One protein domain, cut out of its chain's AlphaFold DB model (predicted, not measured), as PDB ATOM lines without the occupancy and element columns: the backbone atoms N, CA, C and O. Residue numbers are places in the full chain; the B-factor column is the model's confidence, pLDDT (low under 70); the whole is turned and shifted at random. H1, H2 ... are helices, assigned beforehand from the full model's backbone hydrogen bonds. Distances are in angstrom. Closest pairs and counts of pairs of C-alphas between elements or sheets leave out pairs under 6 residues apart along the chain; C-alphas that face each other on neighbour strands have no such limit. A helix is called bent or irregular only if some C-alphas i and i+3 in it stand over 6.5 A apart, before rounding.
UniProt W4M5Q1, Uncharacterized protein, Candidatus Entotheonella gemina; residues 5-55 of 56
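What this domain is: This is residues 5 to 55 of the 56 residues of an uncharacterized protein of Candidatus Entotheonella gemina (UniProt W4M5Q1). The model is a flat, open frame of three helices: the short first helix, H1, sits between two longer ones, H2 and H3, which stay apart from each other. H2 crosses H1 about at a right angle, and residues 32 to 39 span the open side of the frame from the end of H2 to the beginning of H3. The printed part has 51 residues with three named helices, in the order H1, H2, H3, and no named strand; the class is all helix. It is only just compact, close to loose, with a radius of gyration of the C-alphas of 11.5 A, and the C-alphas span 33 by 27 by 14 A along their three main axes.

Where its parts are: The printed part begins with H1, residues 5 to 12, which is 10.1 A long from first to last C-alpha; C-alpha 5 stands at (11.295, -26.705, -19.622). H2, residues 18 to 31, measures 20.1 A from C-alpha 18 at (11.093, -26.572, -10.094) to C-alpha 31 at (-5.575, -37.677, -11.559). H3, residues 40 to 53, is 20.2 A long and ends with C-alpha 53 at (22.066, -34.257, -24.035). No helix is bent or irregular.

How they stand to each other: H1 and H2 touch, with 12 pairs of C-alphas within 8 A. Their closest C-alphas are those of Arg 9 and Ser 19, 5.0 A apart. The lines of H1 and H2 stand at 90 degrees, about perpendicular, and their centres are 10.1 A apart. H1 and H3 only just touch, with 3 pairs of C-alphas within 8 A, and H3 does so with residue 46 alone. The closest C-alphas of H1 and H3 are those of Leu 8 and Cys 46, 6.5 A apart. H1 and H3 run the same way at a steep tilt of 42 degrees, with their centres 10.8 A apart. H2 and H3 are apart, though they follow each other in the chain. In H1, H2 and H3 every pair of O of residue i and N of residue i+4 is within hydrogen-bond range.

The domain as a whole: The two C-alphas farthest apart are those of Glu 33 and Lys 52, at 33.1 A, while those of the first and last printed residues, Asn 5 and Cys 55, are 17.5 A apart. The printed part has no cut. The link from H1 to H2 is tight, with 5 residues between them, and the link from H2 to H3 is short but not tight, with 8 residues; no link is long. The mean pLDDT of the printed part is 93.7, and one printed residue, Cys 55, is under 70.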
ATOM      1  N   ASN A   5      10.587 -26.683 -20.901       89.88
ATOM      2  CA  ASN A   5      11.295 -26.705 -19.622       89.88
ATOM      3  C   ASN A   5      10.502 -27.387 -18.499       89.88
ATOM      4  O   ASN A   5      11.100 -28.043 -17.655       89.88
ATOM      5  N   VAL A   6       9.171 -27.266 -18.470       93.81
ATOM      6  CA  VAL A   6       8.346 -27.922 -17.440       93.81
ATOM      7  C   VAL A   6       8.353 -29.436 -17.650       93.81
ATOM      8  O   VAL A   6       8.520 -30.192 -16.695       93.81
ATOM      9  N   ILE A   7       8.238 -29.877 -18.905       95.38
ATOM     10  CA  ILE A   7       8.306 -31.296 -19.277       95.38
ATOM     11  C   ILE A   7       9.703 -31.852 -18.984       95.38
ATOM     12  O   ILE A   7       9.829 -32.890 -18.343       95.38
ATOM     13  N   LEU A   8      10.761 -31.153 -19.396       95.00
ATOM     14  CA  LEU A   8      12.140 -31.588 -19.178       95.00
ATOM     15  C   LEU A   8      12.472 -31.688 -17.687       95.00
ATOM     16  O   LEU A   8      13.011 -32.703 -17.263       95.00
ATOM     17  N   ARG A   9      12.062 -30.709 -16.873       95.25
ATOM     18  CA  ARG A   9      12.270 -30.744 -15.417       95.25
ATOM     19  C   ARG A   9      11.539 -31.883 -14.730       95.25
ATOM     20  O   ARG A   9      12.045 -32.408 -13.738       95.25
ATOM     21  N   TYR A  10      10.366 -32.250 -15.245       95.38
ATOM     22  CA  TYR A  10       9.634 -33.427 -14.796       95.38
ATOM     23  C   TYR A  10      10.362 -34.727 -15.160       95.38
ATOM     24  O   TYR A  10      10.474 -35.618 -14.323       95.38
ATOM     25  N   LEU A  11      10.880 -34.829 -16.386       94.12
ATOM     26  CA  LEU A  11      11.538 -36.038 -16.887       94.12
ATOM     27  C   LEU A  11      12.952 -36.243 -16.324       94.12
ATOM     28  O   LEU A  11      13.351 -37.380 -16.093       94.12
ATOM     29  N   LEU A  12      13.710 -35.162 -16.132       94.50
ATOM     30  CA  LEU A  12      15.140 -35.201 -15.808       94.50
ATOM     31  C   LEU A  12      15.446 -34.956 -14.331       94.50
ATOM     32  O   LEU A  12      16.550 -35.269 -13.892       94.50
ATOM     33  N   ALA A  13      14.497 -34.397 -13.573       94.06
ATOM     34  CA  ALA A  13      14.710 -33.977 -12.189       94.06
ATOM     35  C   ALA A  13      15.964 -33.082 -12.013       94.06
ATOM     36  O   ALA A  13      16.708 -33.214 -11.042       94.06
ATOM     37  N   ASP A  14      16.211 -32.179 -12.967       92.62
ATOM     38  CA  ASP A  14      17.442 -31.389 -13.089       92.62
ATOM     39  C   ASP A  14      17.436 -30.078 -12.283       92.62
ATOM     40  O   ASP A  14      18.471 -29.418 -12.180       92.62
ATOM     41  N   HIS A  15      16.298 -29.686 -11.693       93.81
ATOM     42  CA  HIS A  15      16.174 -28.425 -10.964       93.81
ATOM     43  C   HIS A  15      15.556 -28.613  -9.568       93.81
ATOM     44  O   HIS A  15      14.371 -28.937  -9.465       93.81
ATOM     45  N   PRO A  16      16.277 -28.305  -8.473       93.88
ATOM     46  CA  PRO A  16      15.842 -28.637  -7.112       93.88
ATOM     47  C   PRO A  16      14.528 -27.959  -6.698       93.88
ATOM     48  O   PRO A  16      13.722 -28.562  -6.000       93.88
ATOM     49  N   GLU A  17      14.288 -26.725  -7.150       95.38
ATOM     50  CA  GLU A  17      13.051 -25.991  -6.841       95.38
ATOM     51  C   GLU A  17      11.878 -26.334  -7.776       95.38
ATOM     52  O   GLU A  17      10.740 -26.473  -7.334       95.38
ATOM     53  N   PHE A  18      12.140 -26.501  -9.076       94.06
ATOM     54  CA  PHE A  18      11.093 -26.572 -10.094       94.06
ATOM     55  C   PHE A  18      10.716 -27.999 -10.498       94.06
ATOM     56  O   PHE A  18       9.600 -28.213 -10.968       94.06
ATOM     57  N   SER A  19      11.593 -28.987 -10.313       95.94
ATOM     58  CA  SER A  19      11.258 -30.392 -10.574       95.94
ATOM     59  C   SER A  19      10.143 -30.922  -9.660       95.94
ATOM     60  O   SER A  19       9.240 -31.572 -10.187       95.94
ATOM     61  N   PRO A  20      10.101 -30.607  -8.345       97.38
ATOM     62  CA  PRO A  20       8.965 -30.974  -7.495       97.38
ATOM     63  C   PRO A  20       7.640 -30.371  -7.974       97.38
ATOM     64  O   PRO A  20       6.632 -31.069  -8.030       97.38
ATOM     65  N   GLN A  21       7.649 -29.101  -8.389       95.69
ATOM     66  CA  GLN A  21       6.456 -28.416  -8.896       95.69
ATOM     67  C   GLN A  21       5.972 -29.013 -10.223       95.69
ATOM     68  O   GLN A  21       4.773 -29.205 -10.425       95.69
ATOM     69  N   ALA A  22       6.900 -29.347 -11.124       95.69
ATOM     70  CA  ALA A  22       6.568 -30.024 -12.370       95.69
ATOM     71  C   ALA A  22       5.966 -31.415 -12.100       95.69
ATOM     72  O   ALA A  22       4.959 -31.775 -12.707       95.69
ATOM     73  N   ALA A  23       6.525 -32.170 -11.149       96.38
ATOM     74  CA  ALA A  23       5.989 -33.467 -10.745       96.38
ATOM     75  C   ALA A  23       4.579 -33.368 -10.154       96.38
ATOM     76  O   ALA A  23       3.709 -34.149 -10.540       96.38
ATOM     77  N   GLU A  24       4.331 -32.392  -9.282       96.94
ATOM     78  CA  GLU A  24       3.001 -32.142  -8.725       96.94
ATOM     79  C   GLU A  24       1.985 -31.785  -9.820       96.94
ATOM     80  O   GLU A  24       0.898 -32.361  -9.864       96.94
ATOM     81  N   PHE A  25       2.354 -30.906 -10.757       95.12
ATOM     82  CA  PHE A  25       1.498 -30.553 -11.890       95.12
ATOM     83  C   PHE A  25       1.126 -31.779 -12.737       95.12
ATOM     84  O   PHE A  25      -0.052 -32.003 -13.021       95.12
ATOM     85  N   PHE A  26       2.101 -32.608 -13.123       95.38
ATOM     86  CA  PHE A  26       1.817 -33.808 -13.919       95.38
ATOM     87  C   PHE A  26       1.058 -34.883 -13.135       95.38
ATOM     88  O   PHE A  26       0.336 -35.678 -13.739       95.38
ATOM     89  N   GLU A  27       1.155 -34.895 -11.807       97.50
ATOM     90  CA  GLU A  27       0.337 -35.761 -10.962       97.50
ATOM     91  C   GLU A  27      -1.130 -35.309 -10.925       97.50
ATOM     92  O   GLU A  27      -2.023 -36.143 -11.075       97.50
ATOM     93  N   GLN A  28      -1.400 -34.003 -10.844       97.25
ATOM     94  CA  GLN A  28      -2.761 -33.463 -10.998       97.25
ATOM     95  C   GLN A  28      -3.345 -33.810 -12.377       97.25
ATOM     96  O   GLN A  28      -4.505 -34.214 -12.485       97.25
ATOM     97  N   VAL A  29      -2.531 -33.733 -13.439       96.06
ATOM     98  CA  VAL A  29      -2.939 -34.167 -14.788       96.06
ATOM     99  C   VAL A  29      -3.265 -35.663 -14.811       96.06
ATOM    100  O   VAL A  29      -4.295 -36.055 -15.356       96.06
ATOM    101  N   ARG A  30      -2.439 -36.506 -14.177       95.94
ATOM    102  CA  ARG A  30      -2.661 -37.961 -14.082       95.94
ATOM    103  C   ARG A  30      -3.965 -38.305 -13.356       95.94
ATOM    104  O   ARG A  30      -4.638 -39.258 -13.739       95.94
ATOM    105  N   ARG A  31      -4.327 -37.528 -12.331       97.75
ATOM    106  CA  ARG A  31      -5.575 -37.677 -11.559       97.75
ATOM    107  C   ARG A  31      -6.811 -37.119 -12.268       97.75
ATOM    108  O   ARG A  31      -7.921 -37.339 -11.798       97.75
ATOM    109  N   GLY A  32      -6.636 -36.419 -13.391       96.94
ATOM    110  CA  GLY A  32      -7.719 -35.732 -14.096       96.94
ATOM    111  C   GLY A  32      -8.160 -34.422 -13.430       96.94
ATOM    112  O   GLY A  32      -9.199 -33.876 -13.791       96.94
ATOM    113  N   GLU A  33      -7.381 -33.912 -12.475       97.25
ATOM    114  CA  GLU A  33      -7.623 -32.644 -11.770       97.25
ATOM    115  C   GLU A  33      -7.149 -31.435 -12.599       97.25
ATOM    116  O   GLU A  33      -7.624 -30.316 -12.411       97.25
ATOM    117  N   ALA A  34      -6.241 -31.667 -13.550       93.88
ATOM    118  CA  ALA A  34      -5.727 -30.669 -14.480       93.88
ATOM    119  C   ALA A  34      -5.627 -31.230 -15.906       93.88
ATOM    120  O   ALA A  34      -5.624 -32.438 -16.134       93.88
ATOM    121  N   THR A  35      -5.517 -30.344 -16.895       93.12
ATOM    122  CA  THR A  35      -5.238 -30.717 -18.289       93.12
ATOM    123  C   THR A  35      -3.980 -30.001 -18.764       93.12
ATOM    124  O   THR A  35      -3.849 -28.789 -18.598       93.12
ATOM    125  N   ALA A  36      -3.064 -30.745 -19.382       92.19
ATOM    126  CA  ALA A  36      -1.889 -30.191 -20.041       92.19
ATOM    127  C   ALA A  36      -2.093 -30.218 -21.559       92.19
ATOM    128  O   ALA A  36      -2.295 -31.278 -22.148       92.19
ATOM    129  N   PHE A  37      -2.021 -29.049 -22.191       94.00
ATOM    130  CA  PHE A  37      -1.921 -28.944 -23.642       94.00
ATOM    131  C   PHE A  37      -0.450 -28.792 -24.020       94.00
ATOM    132  O   PHE A  37       0.206 -27.853 -23.559       94.00
ATOM    133  N   ILE A  38       0.043 -29.708 -24.852       94.50
ATOM    134  CA  ILE A  38       1.425 -29.727 -25.336       94.50
ATOM    135  C   ILE A  38       1.394 -29.402 -26.834       94.50
ATOM    136  O   ILE A  38       0.976 -30.252 -27.624       94.50
ATOM    137  N   PRO A  39       1.798 -28.186 -27.243       94.94
ATOM    138  CA  PRO A  39       1.957 -27.852 -28.653       94.94
ATOM    139  C   PRO A  39       2.998 -28.757 -29.326       94.94
ATOM    140  O   PRO A  39       3.995 -29.124 -28.706       94.94
ATOM    141  N   GLU A  40       2.825 -29.044 -30.617       95.19
ATOM    142  CA  GLU A  40       3.773 -29.867 -31.388       95.19
ATOM    143  C   GLU A  40       5.214 -29.337 -31.301       95.19
ATOM    144  O   GLU A  40       6.140 -30.103 -31.046       95.19
ATOM    145  N   GLY A  41       5.402 -28.017 -31.416       95.88
ATOM    146  CA  GLY A  41       6.726 -27.395 -31.300       95.88
ATOM    147  C   GLY A  41       7.401 -27.640 -29.945       95.88
ATOM    148  O   GLY A  41       8.602 -27.889 -29.899       95.88
ATOM    149  N   VAL A  42       6.621 -27.656 -28.859       95.50
ATOM    150  CA  VAL A  42       7.127 -27.955 -27.511       95.50
ATOM    151  C   VAL A  42       7.566 -29.416 -27.413       95.50
ATOM    152  O   VAL A  42       8.619 -29.708 -26.850       95.50
ATOM    153  N   LEU A  43       6.800 -30.342 -27.999       95.38
ATOM    154  CA  LEU A  43       7.168 -31.757 -28.027       95.38
ATOM    155  C   LEU A  43       8.472 -31.988 -28.808       95.38
ATOM    156  O   LEU A  43       9.350 -32.708 -28.333       95.38
ATOM    157  N   VAL A  44       8.614 -31.355 -29.978       96.56
ATOM    158  CA  VAL A  44       9.828 -31.444 -30.808       96.56
ATOM    159  C   VAL A  44      11.050 -30.912 -30.057       96.56
ATOM    160  O   VAL A  44      12.107 -31.545 -30.089       96.56
ATOM    161  N   GLU A  45      10.910 -29.795 -29.340       95.69
ATOM    162  CA  GLU A  45      11.982 -29.238 -28.512       95.69
ATOM    163  C   GLU A  45      12.420 -30.217 -27.413       95.69
ATOM    164  O   GLU A  45      13.616 -30.483 -27.272       95.69
ATOM    165  N   CYS A  46      11.468 -30.820 -26.688       95.38
ATOM    166  CA  CYS A  46      11.779 -31.826 -25.671       95.38
ATOM    167  C   CYS A  46      12.560 -33.007 -26.258       95.38
ATOM    168  O   CYS A  46      13.586 -33.400 -25.701       95.38
ATOM    169  N   VAL A  47      12.111 -33.556 -27.392       95.25
ATOM    170  CA  VAL A  47      12.788 -34.684 -28.052       95.25
ATOM    171  C   VAL A  47      14.203 -34.295 -28.478       95.25
ATOM    172  O   VAL A  47      15.144 -35.041 -28.210       95.25
ATOM    173  N   TYR A  48      14.376 -33.123 -29.092       94.88
ATOM    174  CA  TYR A  48      15.692 -32.640 -29.509       94.88
ATOM    175  C   TYR A  48      16.663 -32.514 -28.327       94.88
ATOM    176  O   TYR A  48      17.800 -32.980 -28.418       94.88
ATOM    177  N   VAL A  49      16.220 -31.928 -27.209       94.12
ATOM    178  CA  VAL A  49      17.050 -31.782 -26.005       94.12
ATOM    179  C   VAL A  49      17.428 -33.150 -25.432       94.12
ATOM    180  O   VAL A  49      18.608 -33.399 -25.185       94.12
ATOM    181  N   LEU A  50      16.466 -34.063 -25.277       93.75
ATOM    182  CA  LEU A  50      16.723 -35.396 -24.721       93.75
ATOM    183  C   LEU A  50      17.693 -36.210 -25.589       93.75
ATOM    184  O   LEU A  50      18.621 -36.821 -25.059       93.75
ATOM    185  N   MET A  51      17.530 -36.171 -26.914       93.69
ATOM    186  CA  MET A  51      18.436 -36.846 -27.850       93.69
ATOM    187  C   MET A  51      19.845 -36.254 -27.814       93.69
ATOM    188  O   MET A  51      20.828 -36.981 -27.866       93.69
ATOM    189  N   LYS A  52      19.965 -34.928 -27.720       91.25
ATOM    190  CA  LYS A  52      21.269 -34.264 -27.778       91.25
ATOM    191  C   LYS A  52      22.072 -34.388 -26.484       91.25
ATOM    192  O   LYS A  52      23.298 -34.406 -26.545       91.25
ATOM    193  N   PHE A  53      21.402 -34.406 -25.333       85.00
ATOM    194  CA  PHE A  53      22.066 -34.257 -24.035       85.00
ATOM    195  C   PHE A  53      21.920 -35.463 -23.098       85.00
ATOM    196  O   PHE A  53      22.756 -35.611 -22.209       85.00
ATOM    197  N   CYS A  54      20.913 -36.328 -23.274       73.44
ATOM    198  CA  CYS A  54      20.660 -37.448 -22.355       73.44
ATOM    199  C   CYS A  54      20.905 -38.837 -22.965       73.44
ATOM    200  O   CYS A  54      21.249 -39.752 -22.223       73.44
ATOM    201  N   CYS A  55      20.756 -39.007 -24.282       58.88
ATOM    202  CA  CYS A  55      21.018 -40.270 -24.978       58.88
ATOM    203  C   CYS A  55      21.936 -40.039 -26.196       58.88
ATOM    204  O   CYS A  55      21.429 -40.011 -27.319       58.88
TER     205      CYS A  55